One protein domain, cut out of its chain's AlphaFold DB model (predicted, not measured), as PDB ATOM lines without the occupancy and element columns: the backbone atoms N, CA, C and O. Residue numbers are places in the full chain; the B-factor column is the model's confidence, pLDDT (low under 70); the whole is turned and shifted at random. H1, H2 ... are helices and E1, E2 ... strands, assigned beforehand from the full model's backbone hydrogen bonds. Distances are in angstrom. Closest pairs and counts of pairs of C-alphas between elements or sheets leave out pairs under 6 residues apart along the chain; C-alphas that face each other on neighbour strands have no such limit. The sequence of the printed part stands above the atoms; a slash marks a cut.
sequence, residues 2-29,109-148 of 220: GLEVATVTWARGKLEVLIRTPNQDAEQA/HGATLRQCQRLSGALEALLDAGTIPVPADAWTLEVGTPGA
ATOM      1  N   GLY A   2      21.522  25.645 -19.240       67.56
ATOM      2  CA  GLY A   2      20.133  25.447 -19.663       67.56
ATOM      3  C   GLY A   2      19.948  25.653 -21.167       67.56
ATOM      4  O   GLY A   2      20.754  26.330 -21.807       67.56
ATOM      5  N   LEU A   3      18.891  25.049 -21.702       72.00
ATOM      6  CA  LEU A   3      18.295  25.407 -22.985       72.00
ATOM      7  C   LEU A   3      16.948  26.048 -22.676       72.00
ATOM      8  O   LEU A   3      16.222  25.542 -21.824       72.00
ATOM      9  N   GLU A   4      16.622  27.121 -23.377       79.62
ATOM     10  CA  GLU A   4      15.374  27.855 -23.203       79.62
ATOM     11  C   GLU A   4      14.531  27.713 -24.471       79.62
ATOM     12  O   GLU A   4      15.042  27.795 -25.592       79.62
ATOM     13  N   VAL A   5      13.233  27.455 -24.299       82.06
ATOM     14  CA  VAL A   5      12.284  27.390 -25.414       82.06
ATOM     15  C   VAL A   5      11.918  28.817 -25.794       82.06
ATOM     16  O   VAL A   5      11.279  29.530 -25.029       82.06
ATOM     17  N   ALA A   6      12.337  29.235 -26.983       79.50
ATOM     18  CA  ALA A   6      12.146  30.598 -27.459       79.50
ATOM     19  C   ALA A   6      10.832  30.788 -28.214       79.50
ATOM     20  O   ALA A   6      10.253  31.872 -28.208       79.50
ATOM     21  N   THR A   7      10.385  29.761 -28.935       82.94
ATOM     22  CA  THR A   7       9.125  29.797 -29.681       82.94
ATOM     23  C   THR A   7       8.618  28.378 -29.877       82.94
ATOM     24  O   THR A   7       9.389  27.493 -30.244       82.94
ATOM     25  N   VAL A   8       7.320  28.178 -29.671       87.19
ATOM     26  CA  VAL A   8       6.599  26.971 -30.080       87.19
ATOM     27  C   VAL A   8       5.532  27.412 -31.069       87.19
ATOM     28  O   VAL A   8       4.750  28.307 -30.753       87.19
ATOM     29  N   THR A   9       5.496  26.820 -32.261       87.38
ATOM     30  CA  THR A   9       4.424  27.074 -33.233       87.38
ATOM     31  C   THR A   9       3.787  25.769 -33.685       87.38
ATOM     32  O   THR A   9       4.470  24.767 -33.901       87.38
ATOM     33  N   TRP A  10       2.463  25.785 -33.828       86.81
ATOM     34  CA  TRP A  10       1.710  24.715 -34.469       86.81
ATOM     35  C   TRP A  10       1.087  25.251 -35.753       86.81
ATOM     36  O   TRP A  10       0.262  26.165 -35.714       86.81
ATOM     37  N   ALA A  11       1.459  24.688 -36.900       84.31
ATOM     38  CA  ALA A  11       0.886  25.078 -38.183       84.31
ATOM     39  C   ALA A  11       0.888  23.910 -39.171       84.31
ATOM     40  O   ALA A  11       1.911  23.268 -39.387       84.31
ATOM     41  N   ARG A  12      -0.250  23.675 -39.840       84.81
ATOM     42  CA  ARG A  12      -0.357  22.785 -41.020       84.81
ATOM     43  C   ARG A  12       0.184  21.356 -40.793       84.81
ATOM     44  O   ARG A  12       0.769  20.778 -41.703       84.81
ATOM     45  N   GLY A  13      -0.006  20.800 -39.592       85.88
ATOM     46  CA  GLY A  13       0.496  19.466 -39.223       85.88
ATOM     47  C   GLY A  13       1.980  19.429 -38.834       85.88
ATOM     48  O   GLY A  13       2.595  18.367 -38.859       85.88
ATOM     49  N   LYS A  14       2.580  20.569 -38.483       88.69
ATOM     50  CA  LYS A  14       3.946  20.661 -37.963       88.69
ATOM     51  C   LYS A  14       3.946  21.360 -36.602       88.69
ATOM     52  O   LYS A  14       3.346  22.427 -36.462       88.69
ATOM     53  N   LEU A  15       4.659  20.764 -35.650       89.31
ATOM     54  CA  LEU A  15       5.041  21.354 -34.369       89.31
ATOM     55  C   LEU A  15       6.502  21.798 -34.468       89.31
ATOM     56  O   LEU A  15       7.400  20.961 -34.545       89.31
ATOM     57  N   GLU A  16       6.743  23.103 -34.485       89.94
ATOM     58  CA  GLU A  16       8.087  23.679 -34.520       89.94
ATOM     59  C   GLU A  16       8.467  24.215 -33.139       89.94
ATOM     60  O   GLU A  16       7.754  25.048 -32.577       89.94
ATOM     61  N   VAL A  17       9.597  23.753 -32.605       89.50
ATOM     62  CA  VAL A  17      10.155  24.198 -31.325       89.50
ATOM     63  C   VAL A  17      11.526  24.817 -31.575       89.50
ATOM     64  O   VAL A  17      12.501  24.121 -31.873       89.50
ATOM     65  N   LEU A  18      11.603  26.139 -31.442       88.44
ATOM     66  CA  LEU A  18      12.849  26.890 -31.541       88.44
ATOM     67  C   LEU A  18      13.461  27.076 -30.153       88.44
ATOM     68  O   LEU A  18      12.813  27.610 -29.250       88.44
ATOM     69  N   ILE A  19      14.723  26.682 -29.998       86.75
ATOM     70  CA  ILE A  19      15.463  26.758 -28.735       86.75
ATOM     71  C   ILE A  19      16.681  27.665 -28.782       86.75
ATOM     72  O   ILE A  19      17.322  27.854 -29.817       86.75
ATOM     73  N   ARG A  20      17.013  28.210 -27.615       81.88
ATOM     74  CA  ARG A  20      18.153  29.091 -27.376       81.88
ATOM     75  C   ARG A  20      18.996  28.579 -26.222       81.88
ATOM     76  O   ARG A  20      18.570  27.756 -25.416       81.88
ATOM     77  N   THR A  21      20.219  29.082 -26.164       75.00
ATOM     78  CA  THR A  21      21.026  29.081 -24.944       75.00
ATOM     79  C   THR A  21      20.894  30.461 -24.290       75.00
ATOM     80  O   THR A  21      20.793  31.438 -25.027       75.00
ATOM     81  N   PRO A  22      21.006  30.601 -22.956       63.53
ATOM     82  CA  PRO A  22      20.896  31.898 -22.264       63.53
ATOM     83  C   PRO A  22      21.902  32.970 -22.737       63.53
ATOM     84  O   PRO A  22      21.745  34.158 -22.474       63.53
ATOM     85  N   ASN A  23      22.944  32.566 -23.474       61.84
ATOM     86  CA  ASN A  23      23.897  33.453 -24.150       61.84
ATOM     87  C   ASN A  23      23.355  34.057 -25.477       61.84
ATOM     88  O   ASN A  23      24.063  34.798 -26.162       61.84
ATOM     89  N   GLN A  24      22.119  33.725 -25.879       58.75
ATOM     90  CA  GLN A  24      21.354  34.388 -26.947       58.75
ATOM     91  C   GLN A  24      20.427  35.485 -26.390       58.75
ATOM     92  O   GLN A  24      20.224  36.519 -27.029       58.75
ATOM     93  N   ASP A  25      19.848  35.265 -25.207       45.59
ATOM     94  CA  ASP A  25      18.699  36.040 -24.718       45.59
ATOM     95  C   ASP A  25      19.055  37.410 -24.136       45.59
ATOM     96  O   ASP A  25      18.220  38.313 -24.122       45.59
ATOM     97  N   ALA A  26      20.329  37.632 -23.804       49.06
ATOM     98  CA  ALA A  26      20.842  38.959 -23.464       49.06
ATOM     99  C   ALA A  26      20.680  40.003 -24.593       49.06
ATOM    100  O   ALA A  26      20.815  41.197 -24.326       49.06
ATOM    101  N   GLU A  27      20.433  39.584 -25.845       48.72
ATOM    102  CA  GLU A  27      20.640  40.462 -27.003       48.72
ATOM    103  C   GLU A  27      19.528  40.467 -28.064       48.72
ATOM    104  O   GLU A  27      19.429  41.438 -28.815       48.72
ATOM    105  N   GLN A  28      18.627  39.477 -28.099       45.16
ATOM    106  CA  GLN A  28      17.499  39.511 -29.046       45.16
ATOM    107  C   GLN A  28      16.278  40.301 -28.536       45.16
ATOM    108  O   GLN A  28      15.503  40.809 -29.341       45.16
ATOM    109  N   ALA A  29      16.152  40.541 -27.226       42.94
ATOM    110  CA  ALA A  29      15.120  41.435 -26.675       42.94
ATOM    111  C   ALA A  29      15.229  42.897 -27.180       42.94
ATOM    112  O   ALA A  29      14.287  43.676 -27.054       42.94
ATOM    113  N   HIS A 109      27.887  29.638 -28.097       64.56
ATOM    114  CA  HIS A 109      27.326  30.632 -29.024       64.56
ATOM    115  C   HIS A 109      26.063  30.162 -29.767       64.56
ATOM    116  O   HIS A 109      25.481  30.934 -30.530       64.56
ATOM    117  N   GLY A 110      25.601  28.939 -29.521       72.12
ATOM    118  CA  GLY A 110      24.364  28.365 -30.059       72.12
ATOM    119  C   GLY A 110      24.002  27.066 -29.336       72.12
ATOM    120  O   GLY A 110      24.689  26.688 -28.388       72.12
ATOM    121  N   ALA A 111      22.934  26.389 -29.768       78.88
ATOM    122  CA  ALA A 111      22.656  25.026 -29.312       78.88
ATOM    123  C   ALA A 111      23.389  24.005 -30.201       78.88
ATOM    124  O   ALA A 111      23.418  24.150 -31.423       78.88
ATOM    125  N   THR A 112      23.974  22.972 -29.595       83.81
ATOM    126  CA  THR A 112      24.649  21.880 -30.315       83.81
ATOM    127  C   THR A 112      23.652  20.850 -30.851       83.81
ATOM    128  O   THR A 112      22.518  20.741 -30.377       83.81
ATOM    129  N   LEU A 113      24.078  20.016 -31.806       84.69
ATOM    130  CA  LEU A 113      23.232  18.939 -32.335       84.69
ATOM    131  C   LEU A 113      22.778  17.972 -31.226       84.69
ATOM    132  O   LEU A 113      21.608  17.592 -31.173       84.69
ATOM    133  N   ARG A 114      23.677  17.636 -30.292       83.50
ATOM    134  CA  ARG A 114      23.373  16.811 -29.111       83.50
ATOM    135  C   ARG A 114      22.335  17.466 -28.193       83.50
ATOM    136  O   ARG A 114      21.521  16.764 -27.597       83.50
ATOM    137  N   GLN A 115      22.339  18.795 -28.073       83.94
ATOM    138  CA  GLN A 115      21.318  19.537 -27.329       83.94
ATOM    139  C   GLN A 115      19.940  19.436 -28.003       83.94
ATOM    140  O   GLN A 115      18.973  19.094 -27.322       83.94
ATOM    141  N   CYS A 116      19.859  19.615 -29.326       86.44
ATOM    142  CA  CYS A 116      18.615  19.425 -30.083       86.44
ATOM    143  C   CYS A 116      18.085  17.982 -29.985       86.44
ATOM    144  O   CYS A 116      16.905  17.781 -29.718       86.44
ATOM    145  N   GLN A 117      18.955  16.973 -30.126       88.44
ATOM    146  CA  GLN A 117      18.581  15.553 -30.018       88.44
ATOM    147  C   GLN A 117      18.025  15.192 -28.635       88.44
ATOM    148  O   GLN A 117      16.986  14.542 -28.537       88.44
ATOM    149  N   ARG A 118      18.690  15.639 -27.557       87.56
ATOM    150  CA  ARG A 118      18.214  15.415 -26.182       87.56
ATOM    151  C   ARG A 118      16.850  16.052 -25.937       87.56
ATOM    152  O   ARG A 118      16.046  15.465 -25.221       87.56
ATOM    153  N   LEU A 119      16.597  17.227 -26.515       87.06
ATOM    154  CA  LEU A 119      15.299  17.879 -26.393       87.06
ATOM    155  C   LEU A 119      14.214  17.177 -27.217       87.06
ATOM    156  O   LEU A 119      13.118  17.007 -26.698       87.06
ATOM    157  N   SER A 120      14.513  16.729 -28.443       89.25
ATOM    158  CA  SER A 120      13.563  15.962 -29.271       89.25
ATOM    159  C   SER A 120      13.046  14.740 -28.514       89.25
ATOM    160  O   SER A 120      11.847  14.636 -28.281       89.25
ATOM    161  N   GLY A 121      13.946  13.902 -27.984       89.31
ATOM    162  CA  GLY A 121      13.553  12.716 -27.213       89.31
ATOM    163  C   GLY A 121      12.796  13.031 -25.913       89.31
ATOM    164  O   GLY A 121      11.924  12.268 -25.506       89.31
ATOM    165  N   ALA A 122      13.088  14.164 -25.260       88.69
ATOM    166  CA  ALA A 122      12.337  14.608 -24.082       88.69
ATOM    167  C   ALA A 122      10.918  15.086 -24.442       88.69
ATOM    168  O   ALA A 122       9.968  14.776 -23.727       88.69
ATOM    169  N   LEU A 123      10.764  15.807 -25.557       88.06
ATOM    170  CA  LEU A 123       9.462  16.221 -26.082       88.06
ATOM    171  C   LEU A 123       8.642  15.007 -26.528       88.06
ATOM    172  O   LEU A 123       7.486  14.892 -26.134       88.06
ATOM    173  N   GLU A 124       9.241  14.083 -27.282       86.69
ATOM    174  CA  GLU A 124       8.623  12.820 -27.714       86.69
ATOM    175  C   GLU A 124       8.055  12.036 -26.518       86.69
ATOM    176  O   GLU A 124       6.895  11.632 -26.545       86.69
ATOM    177  N   ALA A 125       8.801  11.922 -25.412       88.00
ATOM    178  CA  ALA A 125       8.315  11.264 -24.198       88.00
ATOM    179  C   ALA A 125       7.112  11.980 -23.538       88.00
ATOM    180  O   ALA A 125       6.219  11.318 -23.008       88.00
ATOM    181  N   LEU A 126       7.063  13.318 -23.566       86.50
ATOM    182  CA  LEU A 126       5.929  14.105 -23.048       86.50
ATOM    183  C   LEU A 126       4.686  14.011 -23.948       86.50
ATOM    184  O   LEU A 126       3.557  14.056 -23.452       86.50
ATOM    185  N   LEU A 127       4.901  13.873 -25.257       85.50
ATOM    186  CA  LEU A 127       3.869  13.666 -26.271       85.50
ATOM    187  C   LEU A 127       3.251  12.264 -26.143       85.50
ATOM    188  O   LEU A 127       2.032  12.153 -26.027       85.50
ATOM    189  N   ASP A 128       4.074  11.216 -26.038       83.94
ATOM    190  CA  ASP A 128       3.629   9.834 -25.785       83.94
ATOM    191  C   ASP A 128       2.885   9.692 -24.445       83.94
ATOM    192  O   ASP A 128       1.930   8.921 -24.326       83.94
ATOM    193  N   ALA A 129       3.285  10.463 -23.428       87.44
ATOM    194  CA  ALA A 129       2.594  10.534 -22.141       87.44
ATOM    195  C   ALA A 129       1.268  11.324 -22.186       87.44
ATOM    196  O   ALA A 129       0.572  11.391 -21.171       87.44
ATOM    197  N   GLY A 130       0.922  11.958 -23.314       81.25
ATOM    198  CA  GLY A 130      -0.269  12.802 -23.453       81.25
ATOM    199  C   GLY A 130      -0.237  14.077 -22.602       81.25
ATOM    200  O   GLY A 130      -1.287  14.644 -22.311       81.25
ATOM    201  N   THR A 131       0.952  14.519 -22.174       82.56
ATOM    202  CA  THR A 131       1.127  15.738 -21.359       82.56
ATOM    203  C   THR A 131       0.996  17.000 -22.212       82.56
ATOM    204  O   THR A 131       0.497  18.020 -21.742       82.56
ATOM    205  N   ILE A 132       1.407  16.922 -23.480       77.19
ATOM    206  CA  ILE A 132       1.210  17.973 -24.483       77.19
ATOM    207  C   ILE A 132       0.054  17.526 -25.392       77.19
ATOM    208  O   ILE A 132       0.192  16.499 -26.062       77.19
ATOM    209  N   PRO A 133      -1.084  18.245 -25.440       75.19
ATOM    210  CA  PRO A 133      -2.188  17.883 -26.319       75.19
ATOM    211  C   PRO A 133      -1.804  18.133 -27.783       75.19
ATOM    212  O   PRO A 133      -1.466  19.253 -28.163       75.19
ATOM    213  N   VAL A 134      -1.892  17.091 -28.610       76.56
ATOM    214  CA  VAL A 134      -1.673  17.156 -30.063       76.56
ATOM    215  C   VAL A 134      -2.852  16.539 -30.828       76.56
ATOM    216  O   VAL A 134      -3.500  15.625 -30.308       76.56
ATOM    217  N   PRO A 135      -3.156  17.014 -32.051       76.94
ATOM    218  CA  PRO A 135      -4.139  16.395 -32.936       76.94
ATOM    219  C   PRO A 135      -3.847  14.918 -33.223       76.94
ATOM    220  O   PRO A 135      -2.694  14.489 -33.247       76.94
ATOM    221  N   ALA A 136      -4.909  14.154 -33.487       72.69
ATOM    222  CA  ALA A 136      -4.827  12.724 -33.794       72.69
ATOM    223  C   ALA A 136      -4.375  12.417 -35.238       72.69
ATOM    224  O   ALA A 136      -4.027  11.275 -35.543       72.69
ATOM    225  N   ASP A 137      -4.402  13.414 -36.126       77.69
ATOM    226  CA  ASP A 137      -3.911  13.320 -37.502       77.69
ATOM    227  C   ASP A 137      -2.382  13.201 -37.574       77.69
ATOM    228  O   ASP A 137      -1.672  13.438 -36.603       77.69
ATOM    229  N   ALA A 138      -1.841  12.848 -38.743       83.81
ATOM    230  CA  ALA A 138      -0.394  12.760 -38.925       83.81
ATOM    231  C   ALA A 138       0.275  14.147 -38.848       83.81
ATOM    232  O   ALA A 138      -0.100  15.065 -39.580       83.81
ATOM    233  N   TRP A 139       1.304  14.273 -38.006       86.88
ATOM    234  CA  TRP A 139       2.066  15.506 -37.809       86.88
ATOM    235  C   TRP A 139       3.572  15.237 -37.627       86.88
ATOM    236  O   TRP A 139       3.985  14.098 -37.406       86.88
ATOM    237  N   THR A 140       4.393  16.287 -37.734       90.19
ATOM    238  CA  THR A 140       5.864  16.220 -37.608       90.19
ATOM    239  C   THR A 140       6.375  17.153 -36.508       90.19
ATOM    240  O   THR A 140       5.999  18.326 -36.478       90.19
ATOM    241  N   LEU A 141       7.270  16.655 -35.645       90.00
ATOM    242  CA  LEU A 141       8.070  17.472 -34.725       90.00
ATOM    243  C   LEU A 141       9.323  17.997 -35.437       90.00
ATOM    244  O   LEU A 141      10.078  17.216 -36.016       90.00
ATOM    245  N   GLU A 142       9.596  19.295 -35.337       91.69
ATOM    246  CA  GLU A 142      10.883  19.882 -35.712       91.69
ATOM    247  C   GLU A 142      11.458  20.693 -34.545       91.69
ATOM    248  O   GLU A 142      10.856  21.666 -34.091       91.69
ATOM    249  N   VAL A 143      12.643  20.300 -34.072       89.75
ATOM    250  CA  VAL A 143      13.401  21.007 -33.029       89.75
ATOM    251  C   VAL A 143      14.624  21.660 -33.663       89.75
ATOM    252  O   VAL A 143      15.441  20.977 -34.285       89.75
ATOM    253  N   GLY A 144      14.777  22.971 -33.494       87.75
ATOM    254  CA  GLY A 144      15.868  23.727 -34.109       87.75
ATOM    255  C   GLY A 144      16.293  24.950 -33.308       87.75
ATOM    256  O   GLY A 144      15.677  25.319 -32.313       87.75
ATOM    257  N   THR A 145      17.359  25.608 -33.748       83.38
ATOM    258  CA  THR A 145      17.726  26.945 -33.264       83.38
ATOM    259  C   THR A 145      17.053  28.018 -34.120       83.38
ATOM    260  O   THR A 145      16.836  27.779 -35.311       83.38
ATOM    261  N   PRO A 146      16.782  29.227 -33.589       77.31
ATOM    262  CA  PRO A 146      16.471  30.366 -34.444       77.31
ATOM    263  C   PRO A 146      17.605  30.577 -35.460       77.31
ATOM    264  O   PRO A 146      18.776  30.325 -35.164       77.31
ATOM    265  N   GLY A 147      17.249  31.016 -36.667       73.81
ATOM    266  CA  GLY A 147      18.215  31.271 -37.736       73.81
ATOM    267  C   GLY A 147      19.194  32.409 -37.419       73.81
ATOM    268  O   GLY A 147      19.109  33.068 -36.382       73.81
ATOM    269  N   ALA A 148      20.120  32.663 -38.350       74.00
ATOM    270  CA  ALA A 148      21.066  33.773 -38.245       74.00
ATOM    271  C   ALA A 148      20.342  35.105 -37.944       74.00
ATOM    272  O   ALA A 148      19.317  35.394 -38.572       74.00
TER     273      ALA A 148
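This is residues 2 to 29 and 109 to 148 of the 220 residues of the protein "DUF150 domain-containing protein" of Porphyra umbilicalis (UniProt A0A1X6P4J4). A small three-stranded sheet has one long helix, H2, over one face, in two layers, while a short helix, H1, only just grazes the sheet. The 68 printed residues hold E1, E2, H1, H2, E3 in chain order; the sheet, E1 E2 E3, is mixed, as is the class, helices and strands. It is only just compact, close to loose (radius of gyration of the C-alphas 12.8 A), elongated, 38 by 22 by 18 A.

Find C-alpha 4 at (15.374, 27.855, -23.203); E1, residues 4 to 11, runs 21.0 A. Then come E2, 14 to 20, 19.6 A; H1, 22 to 28, 10.7 A; H2, 113 to 128, 22.6 A; and E3, 140 to 144, 13.0 A, ending at (15.868, 23.727, -34.109).

E1 and E2 form an antiparallel hairpin, 164 degrees; see N 6 and O 18, 2.8 A. E2 and E3 are parallel, 16 degrees; see N 17 and O 142, 2.9 A. H2 lies over E3, height over the sheet 9.1 A, only just slantwise at 32 degrees on the local plane; closest C-alphas, Cys 116 and Val 143, 6.2 A. Every O i to N i+4 pair is within hydrogen-bond range in H2, 0 of 3 in H1, with 1 of 4 O i to N i+3.

Farthest C-alphas, Ala 26 and Asp 137, are 38.3 A apart. Residues 30 to 108 are cut out, 16.5 A between C-alphas 29 and 109. H2 to E3 is a long link. pLDDT is under 70 at residues 2, 22 to 29 and 109.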